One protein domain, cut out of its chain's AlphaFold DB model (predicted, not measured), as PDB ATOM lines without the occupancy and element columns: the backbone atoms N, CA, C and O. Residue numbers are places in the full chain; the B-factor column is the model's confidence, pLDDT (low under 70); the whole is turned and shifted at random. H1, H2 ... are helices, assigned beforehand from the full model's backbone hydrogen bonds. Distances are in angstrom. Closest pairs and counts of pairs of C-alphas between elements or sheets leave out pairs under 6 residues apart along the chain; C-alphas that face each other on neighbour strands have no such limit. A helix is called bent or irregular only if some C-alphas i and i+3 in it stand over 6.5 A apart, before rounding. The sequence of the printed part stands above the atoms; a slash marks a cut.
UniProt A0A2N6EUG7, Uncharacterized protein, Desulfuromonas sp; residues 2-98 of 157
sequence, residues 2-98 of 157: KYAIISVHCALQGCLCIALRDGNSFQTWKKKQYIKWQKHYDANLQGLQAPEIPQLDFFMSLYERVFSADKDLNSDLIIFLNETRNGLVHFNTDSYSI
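AT A GLANCE: This is residues 2 to 98 of the 157 residues of an uncharacterized protein of Desulfuromonas sp (UniProt A0A2N6EUG7). Long helix H1 crosses H4 and H5, while H3 reaches away as an arm and residues 47 to 58 run back from its end to H4. The printed part has 97 residues with five named helices, H1 to H5 in order, and no named strand: all helix. It is only just loose, close to compact, with a radius of gyration of the C-alphas of 15.4 A, spanning 49 by 30 by 21 A.

IN THESE COORDINATES: H1, residues 2 to 21, 28.4 A, begins at C-alpha (-36.033, 23.125, -11.411). H2 is residues 25 to 28, 5.9 A. H3 is residues 31 to 46, 24.1 A, only just irregular: C-alphas 42 and 45 are 6.51 A apart. H4 is residues 59 to 67, 12.0 A. H5, residues 75 to 86, 16.4 A, ends at C-alpha (-37.153, 12.165, -12.377).

HOW THE PARTS SIT: The hub H1 touches H2, H4 and H5. With residues 13 to 20 alone it touches H4 at a steep tilt of 54 degrees, closest C-alphas Leu 16 and Leu 62, 6.5 A. H3 is apart from H1. Every O i to N i+4 pair is within hydrogen-bond range in H1, H4 and H5, and 10 of 12 in H3; H2 is too short for one.

THE WHOLE: The printed part has no cut. The link H3 to H4 is long. Residues 22 to 23, 42 to 52 and 90 to 98 have pLDDT under 70.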
ATOM      1  N   LYS A   2     -36.406  24.458 -10.877       73.31
ATOM      2  CA  LYS A   2     -36.033  23.125 -11.411       73.31
ATOM      3  C   LYS A   2     -34.601  22.688 -11.057       73.31
ATOM      4  O   LYS A   2     -34.407  21.613 -10.509       73.31
ATOM      5  N   TYR A   3     -33.618  23.558 -11.287       74.81
ATOM      6  CA  TYR A   3     -32.220  23.275 -10.946       74.81
ATOM      7  C   TYR A   3     -31.972  23.157  -9.441       74.81
ATOM      8  O   TYR A   3     -31.195  22.310  -9.039       74.81
ATOM      9  N   ALA A   4     -32.677  23.924  -8.605       76.50
ATOM     10  CA  ALA A   4     -32.574  23.786  -7.154       76.50
ATOM     11  C   ALA A   4     -33.078  22.412  -6.682       76.50
ATOM     12  O   ALA A   4     -32.430  21.776  -5.862       76.50
ATOM     13  N   ILE A   5     -34.181  21.922  -7.255       78.38
ATOM     14  CA  ILE A   5     -34.720  20.584  -6.969       78.38
ATOM     15  C   ILE A   5     -33.712  19.498  -7.355       78.38
ATOM     16  O   ILE A   5     -33.443  18.604  -6.557       78.38
ATOM     17  N   ILE A   6     -33.118  19.604  -8.548       80.44
ATOM     18  CA  ILE A   6     -32.077  18.672  -9.002       80.44
ATOM     19  C   ILE A   6     -30.870  18.729  -8.063       80.44
ATOM     20  O   ILE A   6     -30.417  17.686  -7.611       80.44
ATOM     21  N   SER A   7     -30.370  19.921  -7.731       79.50
ATOM     22  CA  SER A   7     -29.195  20.081  -6.870       79.50
ATOM     23  C   SER A   7     -29.423  19.524  -5.466       79.50
ATOM     24  O   SER A   7     -28.564  18.808  -4.961       79.50
ATOM     25  N   VAL A   8     -30.580  19.798  -4.852       82.88
ATOM     26  CA  VAL A   8     -30.934  19.269  -3.524       82.88
ATOM     27  C   VAL A   8     -31.076  17.748  -3.562       82.88
ATOM     28  O   VAL A   8     -30.538  17.064  -2.694       82.88
ATOM     29  N   HIS A   9     -31.742  17.202  -4.584       86.44
ATOM     30  CA  HIS A   9     -31.871  15.752  -4.760       86.44
ATOM     31  C   HIS A   9     -30.504  15.079  -4.956       86.44
ATOM     32  O   HIS A   9     -30.189  14.121  -4.252       86.44
ATOM     33  N   CYS A  10     -29.662  15.618  -5.843       82.69
ATOM     34  CA  CYS A  10     -28.310  15.116  -6.089       82.69
ATOM     35  C   CYS A  10     -27.436  15.177  -4.831       82.69
ATOM     36  O   CYS A  10     -26.717  14.220  -4.548       82.69
ATOM     37  N   ALA A  11     -27.513  16.270  -4.063       83.25
ATOM     38  CA  ALA A  11     -26.788  16.412  -2.803       83.25
ATOM     39  C   ALA A  11     -27.234  15.356  -1.782       83.25
ATOM     40  O   ALA A  11     -26.393  14.646  -1.232       83.25
ATOM     41  N   LEU A  12     -28.548  15.184  -1.596       86.44
ATOM     42  CA  LEU A  12     -29.100  14.166  -0.703       86.44
ATOM     43  C   LEU A  12     -28.680  12.754  -1.130       86.44
ATOM     44  O   LEU A  12     -28.194  11.986  -0.305       86.44
ATOM     45  N   GLN A  13     -28.795  12.422  -2.420       85.00
ATOM     46  CA  GLN A  13     -28.346  11.133  -2.951       85.00
ATOM     47  C   GLN A  13     -26.840  10.919  -2.726       85.00
ATOM     48  O   GLN A  13     -26.426   9.818  -2.371       85.00
ATOM     49  N   GLY A  14     -26.022  11.965  -2.873       80.12
ATOM     50  CA  GLY A  14     -24.595  11.929  -2.550       80.12
ATOM     51  C   GLY A  14     -24.330  11.606  -1.078       80.12
ATOM     52  O   GLY A  14     -23.533  10.715  -0.788       80.12
ATOM     53  N   CYS A  15     -25.036  12.263  -0.153       82.31
ATOM     54  CA  CYS A  15     -24.941  11.986   1.282       82.31
ATOM     55  C   CYS A  15     -25.349  10.546   1.623       82.31
ATOM     56  O   CYS A  15     -24.627   9.877   2.361       82.31
ATOM     57  N   LEU A  16     -26.449  10.048   1.045       84.94
ATOM     58  CA  LEU A  16     -26.879   8.652   1.196       84.94
ATOM     59  C   LEU A  16     -25.780   7.686   0.742       84.94
ATOM     60  O   LEU A  16     -25.459   6.732   1.446       84.94
ATOM     61  N   CYS A  17     -25.165   7.954  -0.411       83.12
ATOM     62  CA  CYS A  17     -24.082   7.126  -0.919       83.12
ATOM     63  C   CYS A  17     -22.856   7.150  -0.004       83.12
ATOM     64  O   CYS A  17     -22.285   6.098   0.261       83.12
ATOM     65  N   ILE A  18     -22.445   8.317   0.497       80.50
ATOM     66  CA  ILE A  18     -21.315   8.419   1.432       80.50
ATOM     67  C   ILE A  18     -21.606   7.621   2.708       80.50
ATOM     68  O   ILE A  18     -20.768   6.823   3.120       80.50
ATOM     69  N   ALA A  19     -22.799   7.792   3.283       81.88
ATOM     70  CA  ALA A  19     -23.209   7.111   4.508       81.88
ATOM     71  C   ALA A  19     -23.274   5.585   4.346       81.88
ATOM     72  O   ALA A  19     -22.881   4.853   5.247       81.88
ATOM     73  N   LEU A  20     -23.749   5.097   3.195       83.31
ATOM     74  CA  LEU A  20     -23.894   3.663   2.939       83.31
ATOM     75  C   LEU A  20     -22.596   2.982   2.508       83.31
ATOM     76  O   LEU A  20     -22.475   1.772   2.687       83.31
ATOM     77  N   ARG A  21     -21.665   3.711   1.881       83.38
ATOM     78  CA  ARG A  21     -20.469   3.091   1.306       83.38
ATOM     79  C   ARG A  21     -19.519   2.599   2.383       83.38
ATOM     80  O   ARG A  21     -19.080   1.475   2.243       83.38
ATOM     81  N   ASP A  22     -19.196   3.376   3.416       68.88
ATOM     82  CA  ASP A  22     -18.286   2.959   4.511       68.88
ATOM     83  C   ASP A  22     -17.058   2.131   4.036       68.88
ATOM     84  O   ASP A  22     -16.737   1.061   4.546       68.88
ATOM     85  N   GLY A  23     -16.416   2.568   2.941       64.25
ATOM     86  CA  GLY A  23     -15.288   1.865   2.301       64.25
ATOM     87  C   GLY A  23     -15.637   0.773   1.270       64.25
ATOM     88  O   GLY A  23     -14.744   0.262   0.600       64.25
ATOM     89  N   ASN A  24     -16.915   0.444   1.074       75.44
ATOM     90  CA  ASN A  24     -17.439  -0.557   0.144       75.44
ATOM     91  C   ASN A  24     -18.533  -0.002  -0.797       75.44
ATOM     92  O   ASN A  24     -19.714   0.106  -0.455       75.44
ATOM     93  N   SER A  25     -18.159   0.246  -2.054       75.69
ATOM     94  CA  SER A  25     -19.068   0.757  -3.092       75.69
ATOM     95  C   SER A  25     -20.248  -0.165  -3.426       75.69
ATOM     96  O   SER A  25     -21.286   0.324  -3.866       75.69
ATOM     97  N   PHE A  26     -20.160  -1.479  -3.173       81.81
ATOM     98  CA  PHE A  26     -21.252  -2.417  -3.478       81.81
ATOM     99  C   PHE A  26     -22.525  -2.125  -2.692       81.81
ATOM    100  O   PHE A  26     -23.619  -2.479  -3.135       81.81
ATOM    101  N   GLN A  27     -22.395  -1.449  -1.550       82.12
ATOM    102  CA  GLN A  27     -23.531  -1.071  -0.730       82.12
ATOM    103  C   GLN A  27     -24.466  -0.093  -1.436       82.12
ATOM    104  O   GLN A  27     -25.622  -0.024  -1.049       82.12
ATOM    105  N   THR A  28     -24.040   0.622  -2.477       85.00
ATOM    106  CA  THR A  28     -24.916   1.556  -3.205       85.00
ATOM    107  C   THR A  28     -25.377   1.031  -4.557       85.00
ATOM    108  O   THR A  28     -26.114   1.723  -5.253       85.00
ATOM    109  N   TRP A  29     -24.970  -0.175  -4.959       87.44
ATOM    110  CA  TRP A  29     -25.257  -0.703  -6.294       87.44
ATOM    111  C   TRP A  29     -26.555  -1.496  -6.341       87.44
ATOM    112  O   TRP A  29     -26.923  -2.196  -5.397       87.44
ATOM    113  N   LYS A  30     -27.192  -1.513  -7.516       86.44
ATOM    114  CA  LYS A  30     -28.252  -2.488  -7.793       86.44
ATOM    115  C   LYS A  30     -27.717  -3.905  -7.604       86.44
ATOM    116  O   LYS A  30     -26.719  -4.291  -8.219       86.44
ATOM    117  N   LYS A  31     -28.465  -4.742  -6.883       83.56
ATOM    118  CA  LYS A  31     -28.108  -6.147  -6.605       83.56
ATOM    119  C   LYS A  31     -27.693  -6.946  -7.850       83.56
ATOM    120  O   LYS A  31     -26.736  -7.713  -7.806       83.56
ATOM    121  N   LYS A  32     -28.391  -6.760  -8.979       82.56
ATOM    122  CA  LYS A  32     -28.062  -7.436 -10.251       82.56
ATOM    123  C   LYS A  32     -26.681  -7.040 -10.788       82.56
ATOM    124  O   LYS A  32     -25.977  -7.897 -11.312       82.56
ATOM    125  N   GLN A  33     -26.310  -5.767 -10.648       79.88
ATOM    126  CA  GLN A  33     -25.012  -5.247 -11.081       79.88
ATOM    127  C   GLN A  33     -23.896  -5.733 -10.162       79.88
ATOM    128  O   GLN A  33     -22.887  -6.214 -10.659       79.88
ATOM    129  N   TYR A  34     -24.120  -5.729  -8.846       80.25
ATOM    130  CA  TYR A  34     -23.197  -6.336  -7.884       80.25
ATOM    131  C   TYR A  34     -22.888  -7.804  -8.223       80.25
ATOM    132  O   TYR A  34     -21.725  -8.166  -8.367       80.25
ATOM    133  N   ILE A  35     -23.914  -8.635  -8.449       82.50
ATOM    134  CA  ILE A  35     -23.728 -10.056  -8.794       82.50
ATOM    135  C   ILE A  35     -22.963 -10.215 -10.114       82.50
ATOM    136  O   ILE A  35     -22.104 -11.088 -10.232       82.50
ATOM    137  N   LYS A  36     -23.280  -9.396 -11.124       79.44
ATOM    138  CA  LYS A  36     -22.586  -9.428 -12.418       79.44
ATOM    139  C   LYS A  36     -21.121  -9.030 -12.259       79.44
ATOM    140  O   LYS A  36     -20.252  -9.715 -12.787       79.44
ATOM    141  N   TRP A  37     -20.856  -7.971 -11.500       78.50
ATOM    142  CA  TRP A  37     -19.511  -7.493 -11.222       78.50
ATOM    143  C   TRP A  37     -18.699  -8.524 -10.438       78.50
ATOM    144  O   TRP A  37     -17.572  -8.802 -10.822       78.50
ATOM    145  N   GLN A  38     -19.280  -9.164  -9.419       78.12
ATOM    146  CA  GLN A  38     -18.623 -10.223  -8.648       78.12
ATOM    147  C   GLN A  38     -18.252 -11.420  -9.534       78.12
ATOM    148  O   GLN A  38     -17.104 -11.844  -9.539       78.12
ATOM    149  N   LYS A  39     -19.181 -11.891 -10.379       77.81
ATOM    150  CA  LYS A  39     -18.896 -12.957 -11.357       77.81
ATOM    151  C   LYS A  39     -17.789 -12.574 -12.339       77.81
ATOM    152  O   LYS A  39     -16.980 -13.422 -12.701       77.81
ATOM    153  N   HIS A  40     -17.765 -11.317 -12.784       74.25
ATOM    154  CA  HIS A  40     -16.692 -10.806 -13.633       74.25
ATOM    155  C   HIS A  40     -15.368 -10.712 -12.885       74.25
ATOM    156  O   HIS A  40     -14.361 -11.091 -13.457       74.25
ATOM    157  N   TYR A  41     -15.346 -10.242 -11.641       71.50
ATOM    158  CA  TYR A  41     -14.137 -10.164 -10.822       71.50
ATOM    159  C   TYR A  41     -13.527 -11.552 -10.596       71.50
ATOM    160  O   TYR A  41     -12.345 -11.749 -10.865       71.50
ATOM    161  N   ASP A  42     -14.360 -12.528 -10.225       68.56
ATOM    162  CA  ASP A  42     -13.944 -13.917 -10.014       68.56
ATOM    163  C   ASP A  42     -13.411 -14.561 -11.314       68.56
ATOM    164  O   ASP A  42     -12.490 -15.376 -11.278       68.56
ATOM    165  N   ALA A  43     -13.946 -14.165 -12.479       67.25
ATOM    166  CA  ALA A  43     -13.502 -14.633 -13.797       67.25
ATOM    167  C   ALA A  43     -12.313 -13.837 -14.389       67.25
ATOM    168  O   ALA A  43     -11.524 -14.384 -15.161       67.25
ATOM    169  N   ASN A  44     -12.149 -12.556 -14.032       57.28
ATOM    170  CA  ASN A  44     -11.152 -11.627 -14.586       57.28
ATOM    171  C   ASN A  44      -9.732 -11.823 -14.026       57.28
ATOM    172  O   ASN A  44      -8.808 -11.139 -14.464       57.28
ATOM    173  N   LEU A  45      -9.507 -12.847 -13.194       55.56
ATOM    174  CA  LEU A  45      -8.179 -13.453 -13.007       55.56
ATOM    175  C   LEU A  45      -7.592 -14.036 -14.317       55.56
ATOM    176  O   LEU A  45      -6.434 -14.444 -14.334       55.56
ATOM    177  N   GLN A  46      -8.360 -14.059 -15.418       53.12
ATOM    178  CA  GLN A  46      -7.956 -14.578 -16.732       53.12
ATOM    179  C   GLN A  46      -7.945 -13.532 -17.870       53.12
ATOM    180  O   GLN A  46      -8.045 -13.892 -19.040       53.12
ATOM    181  N   GLY A  47      -7.793 -12.238 -17.562       51.59
ATOM    182  CA  GLY A  47      -7.424 -11.230 -18.574       51.59
ATOM    183  C   GLY A  47      -8.540 -10.756 -19.520       51.59
ATOM    184  O   GLY A  47      -8.255 -10.378 -20.655       51.59
ATOM    185  N   LEU A  48      -9.800 -10.750 -19.075       55.88
ATOM    186  CA  LEU A  48     -10.936 -10.233 -19.845       55.88
ATOM    187  C   LEU A  48     -11.317  -8.786 -19.473       55.88
ATOM    188  O   LEU A  48     -10.916  -8.254 -18.441       55.88
ATOM    189  N   GLN A  49     -12.062  -8.156 -20.390       57.72
ATOM    190  CA  GLN A  49     -12.444  -6.736 -20.430       57.72
ATOM    191  C   GLN A  49     -12.948  -6.164 -19.092       57.72
ATOM    192  O   GLN A  49     -13.549  -6.859 -18.268       57.72
ATOM    193  N   ALA A  50     -12.738  -4.853 -18.918       58.50
ATOM    194  CA  ALA A  50     -13.234  -4.102 -17.770       58.50
ATOM    195  C   ALA A  50     -14.756  -4.307 -17.601       58.50
ATOM    196  O   ALA A  50     -15.488  -4.255 -18.594       58.50
ATOM    197  N   PRO A  51     -15.240  -4.558 -16.372       64.19
ATOM    198  CA  PRO A  51     -16.659  -4.781 -16.127       64.19
ATOM    199  C   PRO A  51     -17.489  -3.547 -16.507       64.19
ATOM    200  O   PRO A  51     -17.001  -2.417 -16.481       64.19
ATOM    201  N   GLU A  52     -18.763  -3.769 -16.838       69.81
ATOM    202  CA  GLU A  52     -19.714  -2.684 -17.091       69.81
ATOM    203  C   GLU A  52     -19.765  -1.694 -15.923       69.81
ATOM    204  O   GLU A  52     -19.671  -2.068 -14.751       69.81
ATOM    205  N   ILE A  53     -19.969  -0.423 -16.269       72.50
ATOM    206  CA  ILE A  53     -20.153   0.657 -15.306       72.50
ATOM    207  C   ILE A  53     -21.321   0.315 -14.359       72.50
ATOM    208  O   ILE A  53     -22.454   0.136 -14.826       72.50
ATOM    209  N   PRO A  54     -21.080   0.244 -13.036       75.25
ATOM    210  CA  PRO A  54     -22.119  -0.082 -12.075       75.25
ATOM    211  C   PRO A  54     -23.175   1.025 -12.002       75.25
ATOM    212  O   PRO A  54     -22.897   2.220 -12.157       75.25
ATOM    213  N   GLN A  55     -24.415   0.609 -11.754       82.06
ATOM    214  CA  GLN A  55     -25.547   1.510 -11.564       82.06
ATOM    215  C   GLN A  55     -25.922   1.587 -10.090       82.06
ATOM    216  O   GLN A  55     -26.028   0.550  -9.422       82.06
ATOM    217  N   LEU A  56     -26.183   2.812  -9.636       84.12
ATOM    218  CA  LEU A  56     -26.731   3.084  -8.314       84.12
ATOM    219  C   LEU A  56     -28.078   2.385  -8.143       84.12
ATOM    220  O   LEU A  56     -28.846   2.246  -9.098       84.12
ATOM    221  N   ASP A  57     -28.363   1.941  -6.925       85.06
ATOM    222  CA  ASP A  57     -29.701   1.484  -6.578       85.06
ATOM    223  C   ASP A  57     -30.709   2.642  -6.635       85.06
ATOM    224  O   ASP A  57     -30.347   3.821  -6.721       85.06
ATOM    225  N   PHE A  58     -31.997   2.312  -6.630       87.69
ATOM    226  CA  PHE A  58     -33.043   3.326  -6.671       87.69
ATOM    227  C   PHE A  58     -32.940   4.260  -5.462       87.69
ATOM    228  O   PHE A  58     -32.739   3.816  -4.335       87.69
ATOM    229  N   PHE A  59     -33.131   5.560  -5.702       88.69
ATOM    230  CA  PHE A  59     -33.012   6.592  -4.672       88.69
ATOM    231  C   PHE A  59     -33.827   6.268  -3.412       88.69
ATOM    232  O   PHE A  59     -33.279   6.326  -2.318       88.69
ATOM    233  N   MET A  60     -35.095   5.863  -3.561       90.50
ATOM    234  CA  MET A  60     -35.941   5.517  -2.412       90.50
ATOM    235  C   MET A  60     -35.413   4.302  -1.644       90.50
ATOM    236  O   MET A  60     -35.436   4.303  -0.421       90.50
ATOM    237  N   SER A  61     -34.838   3.315  -2.334       88.75
ATOM    238  CA  SER A  61     -34.221   2.153  -1.688       88.75
ATOM    239  C   SER A  61     -32.945   2.523  -0.925       88.75
ATOM    240  O   SER A  61     -32.691   1.978   0.147       88.75
ATOM    241  N   LEU A  62     -32.145   3.468  -1.432       88.69
ATOM    242  CA  LEU A  62     -30.997   4.015  -0.696       88.69
ATOM    243  C   LEU A  62     -31.455   4.845   0.512       88.69
ATOM    244  O   LEU A  62     -30.881   4.725   1.592       88.69
ATOM    245  N   TYR A  63     -32.501   5.654   0.339       89.62
ATOM    246  CA  TYR A  63     -33.072   6.495   1.387       89.62
ATOM    247  C   TYR A  63     -33.613   5.660   2.552       89.62
ATOM    248  O   TYR A  63     -33.218   5.875   3.696       89.62
ATOM    249  N   GLU A  64     -34.440   4.652   2.266       90.00
ATOM    250  CA  GLU A  64     -34.996   3.741   3.272       90.00
ATOM    251  C   GLU A  64     -33.900   3.004   4.045       90.00
ATOM    252  O   GLU A  64     -34.007   2.802   5.248       90.00
ATOM    253  N   ARG A  65     -32.790   2.639   3.400       88.12
ATOM    254  CA  ARG A  65     -31.687   1.966   4.098       88.12
ATOM    255  C   ARG A  65     -30.999   2.840   5.141       88.12
ATOM    256  O   ARG A  65     -30.512   2.297   6.126       88.12
ATOM    257  N   VAL A  66     -30.965   4.157   4.939       87.19
ATOM    258  CA  VAL A  66     -30.388   5.102   5.907       87.19
ATOM    259  C   VAL A  66     -31.422   5.523   6.951       87.19
ATOM    260  O   VAL A  66     -31.101   5.597   8.132       87.19
ATOM    261  N   PHE A  67     -32.667   5.755   6.533       89.69
ATOM    262  CA  PHE A  67     -33.693   6.407   7.353       89.69
ATOM    263  C   PHE A  67     -34.882   5.504   7.724       89.69
ATOM    264  O   PHE A  67     -35.889   5.998   8.212       89.69
ATOM    265  N   SER A  68     -34.791   4.180   7.541       78.69
ATOM    266  CA  SER A  68     -35.890   3.219   7.798       78.69
ATOM    267  C   SER A  68     -36.522   3.301   9.191       78.69
ATOM    268  O   SER A  68     -37.674   2.905   9.357       78.69
ATOM    269  N   ALA A  69     -35.783   3.780  10.192       75.12
ATOM    270  CA  ALA A  69     -36.256   3.907  11.567       75.12
ATOM    271  C   ALA A  69     -36.700   5.333  11.943       75.12
ATOM    272  O   ALA A  69     -37.224   5.529  13.041       75.12
ATOM    273  N   ASP A  70     -36.487   6.315  11.066       77.88
ATOM    274  CA  ASP A  70     -36.737   7.721  11.360       77.88
ATOM    275  C   ASP A  70     -38.196   8.083  11.053       77.88
ATOM    276  O   ASP A  70     -38.638   8.069   9.904       77.88
ATOM    277  N   LYS A  71     -38.960   8.372  12.108       72.88
ATOM    278  CA  LYS A  71     -40.381   8.740  12.013       72.88
ATOM    279  C   LYS A  71     -40.599  10.244  11.881       72.88
ATOM    280  O   LYS A  71     -41.727  10.653  11.613       72.88
ATOM    281  N   ASP A  72     -39.553  11.045  12.072       81.00
ATOM    282  CA  ASP A  72     -39.645  12.504  12.046       81.00
ATOM    283  C   ASP A  72     -39.503  13.051  10.615       81.00
ATOM    284  O   ASP A  72     -39.862  14.199  10.333       81.00
ATOM    285  N   LEU A  73     -39.034  12.223   9.677       85.69
ATOM    286  CA  LEU A  73     -38.923  12.574   8.266       85.69
ATOM    287  C   LEU A  73     -40.218  12.280   7.501       85.69
ATOM    288  O   LEU A  73     -40.756  11.175   7.512       85.69
ATOM    289  N   ASN A  74     -40.696  13.279   6.759       86.56
ATOM    290  CA  ASN A  74     -41.870  13.135   5.905       86.56
ATOM    291  C   ASN A  74     -41.499  12.441   4.580       86.56
ATOM    292  O   ASN A  74     -40.984  13.077   3.654       86.56
ATOM    293  N   SER A  75     -41.795  11.143   4.486       84.31
ATOM    294  CA  SER A  75     -41.527  10.311   3.307       84.31
ATOM    295  C   SER A  75     -42.207  10.815   2.033       84.31
ATOM    296  O   SER A  75     -41.625  10.710   0.955       84.31
ATOM    297  N   ASP A  76     -43.399  11.408   2.135       87.94
ATOM    298  CA  ASP A  76     -44.166  11.861   0.969       87.94
ATOM    299  C   ASP A  76     -43.477  13.038   0.272       87.94
ATOM    300  O   ASP A  76     -43.438  13.109  -0.959       87.94
ATOM    301  N   LEU A  77     -42.853  13.934   1.044       89.44
ATOM    302  CA  LEU A  77     -42.062  15.038   0.492       89.44
ATOM    303  C   LEU A  77     -40.779  14.544  -0.187       89.44
ATOM    304  O   LEU A  77     -40.358  15.113  -1.196       89.44
ATOM    305  N   ILE A  78     -40.176  13.472   0.326       90.75
ATOM    306  CA  ILE A  78     -38.991  12.846  -0.273       90.75
ATOM    307  C   ILE A  78     -39.349  12.113  -1.571       90.75
ATOM    308  O   ILE A  78     -38.634  12.250  -2.569       90.75
ATOM    309  N   ILE A  79     -40.484  11.410  -1.598       89.12
ATOM    310  CA  ILE A  79     -41.039  10.810  -2.818       89.12
ATOM    311  C   ILE A  79     -41.311  11.907  -3.849       89.12
ATOM    312  O   ILE A  79     -40.848  11.810  -4.985       89.12
ATOM    313  N   PHE A  80     -41.979  12.994  -3.451       86.56
ATOM    314  CA  PHE A  80     -42.246  14.124  -4.338       86.56
ATOM    315  C   PHE A  80     -40.957  14.736  -4.909       86.56
ATOM    316  O   PHE A  80     -40.887  15.021  -6.107       86.56
ATOM    317  N   LEU A  81     -39.919  14.904  -4.082       86.62
ATOM    318  CA  LEU A  81     -38.610  15.388  -4.525       86.62
ATOM    319  C   LEU A  81     -38.000  14.459  -5.587       86.62
ATOM    320  O   LEU A  81     -37.520  14.937  -6.620       86.62
ATOM    321  N   ASN A  82     -38.039  13.144  -5.355       86.62
ATOM    322  CA  ASN A  82     -37.524  12.143  -6.286       86.62
ATOM    323  C   ASN A  82     -38.285  12.137  -7.617       86.62
ATOM    324  O   ASN A  82     -37.660  12.200  -8.675       86.62
ATOM    325  N   GLU A  83     -39.617  12.123  -7.575       85.44
ATOM    326  CA  GLU A  83     -40.456  12.124  -8.778       85.44
ATOM    327  C   GLU A  83     -40.313  13.426  -9.570       85.44
ATOM    328  O   GLU A  83     -40.185  13.412 -10.797       85.44
ATOM    329  N   THR A  84     -40.219  14.562  -8.875       81.31
ATOM    330  CA  THR A  84     -39.983  15.852  -9.531       81.31
ATOM    331  C   THR A  84     -38.616  15.888 -10.209       81.31
ATOM    332  O   THR A  84     -38.507  16.367 -11.338       81.31
ATOM    333  N   ARG A  85     -37.566  15.351  -9.569       82.88
ATOM    334  CA  ARG A  85     -36.247  15.208 -10.204       82.88
ATOM    335  C   ARG A  85     -36.320  14.286 -11.417       82.88
ATOM    336  O   ARG A  85     -35.771  14.636 -12.460       82.88
ATOM    337  N   ASN A  86     -36.997  13.144 -11.301       81.25
ATOM    338  CA  ASN A  86     -37.153  12.165 -12.377       81.25
ATOM    339  C   ASN A  86     -37.826  12.758 -13.621       81.25
ATOM    340  O   ASN A  86     -37.398  12.465 -14.733       81.25
ATOM    341  N   GLY A  87     -38.805  13.649 -13.439       74.06
ATOM    342  CA  GLY A  87     -39.427  14.392 -14.539       74.06
ATOM    343  C   GLY A  87     -38.522  15.440 -15.205       74.06
ATOM    344  O   GLY A  87     -38.885  15.976 -16.251       74.06
ATOM    345  N   LEU A  88     -37.360  15.755 -14.621       72.25
ATOM    346  CA  LEU A  88     -36.414  16.747 -15.141       72.25
ATOM    347  C   LEU A  88     -35.167  16.107 -15.753       72.25
ATOM    348  O   LEU A  88     -34.799  16.451 -16.875       72.25
ATOM    349  N   VAL A  89     -34.488  15.233 -15.003       70.31
ATOM    350  CA  VAL A  89     -33.215  14.624 -15.406       70.31
ATOM    351  C   VAL A  89     -33.070  13.217 -14.819       70.31
ATOM    352  O   VAL A  89     -33.204  13.002 -13.614       70.31
ATOM    353  N   HIS A  90     -32.697  12.252 -15.659       61.28
ATOM    354  CA  HIS A  90     -32.363  10.892 -15.239       61.28
ATOM    355  C   HIS A  90     -30.849  10.658 -15.259       61.28
ATOM    356  O   HIS A  90     -30.241  10.535 -16.318       61.28
ATOM    357  N   PHE A  91     -30.254  10.522 -14.073       61.56
ATOM    358  CA  PHE A  91     -28.906   9.979 -13.886       61.56
ATOM    359  C   PHE A  91     -28.994   8.714 -13.027       61.56
ATOM    360  O   PHE A  91     -29.703   8.712 -12.017       61.56
ATOM    361  N   ASN A  92     -28.304   7.642 -13.441       61.12
ATOM    362  CA  ASN A  92     -28.321   6.331 -12.768       61.12
ATOM    363  C   ASN A  92     -26.933   5.657 -12.712       61.12
ATOM    364  O   ASN A  92     -26.828   4.439 -12.575       61.12
ATOM    365  N   THR A  93     -25.856   6.423 -12.891       60.22
ATOM    366  CA  THR A  93     -24.485   5.897 -12.919       60.22
ATOM    367  C   THR A  93     -23.796   6.102 -11.572       60.22
ATOM    368  O   THR A  93     -23.862   7.185 -10.995       60.22
ATOM    369  N   ASP A  94     -23.132   5.055 -11.073       61.28
ATOM    370  CA  ASP A  94     -22.340   5.093  -9.831       61.28
ATOM    371  C   ASP A  94     -20.869   5.489 -10.087       61.28
ATOM    372  O   ASP A  94     -20.160   5.901  -9.173       61.28
ATOM    373  N   SER A  95     -20.416   5.394 -11.344       54.06
ATOM    374  CA  SER A  95     -18.997   5.407 -11.740       54.06
ATOM    375  C   SER A  95     -18.331   6.770 -11.860       54.06
ATOM    376  O   SER A  95     -17.127   6.826 -12.087       54.06
ATOM    377  N   TYR A  96     -19.063   7.875 -11.737       51.66
ATOM    378  CA  TYR A  96     -18.440   9.197 -11.718       51.66
ATOM    379  C   TYR A  96     -18.083   9.570 -10.281       51.66
ATOM    380  O   TYR A  96     -18.536  10.583  -9.751       51.66
ATOM    381  N   SER A  97     -17.258   8.739  -9.636       48.38
ATOM    382  CA  SER A  97     -16.445   9.215  -8.524       48.38
ATOM    383  C   SER A  97     -15.451  10.208  -9.119       48.38
ATOM    384  O   SER A  97     -14.369   9.830  -9.564       48.38
ATOM    385  N   ILE A  98     -15.853  11.475  -9.214       49.91
ATOM    386  CA  ILE A  98     -14.909  12.555  -9.473       49.91
ATOM    387  C   ILE A  98     -13.855  12.433  -8.374       49.91
ATOM    388  O   ILE A  98     -14.195  12.317  -7.194       49.91
TER     389      ILE A  98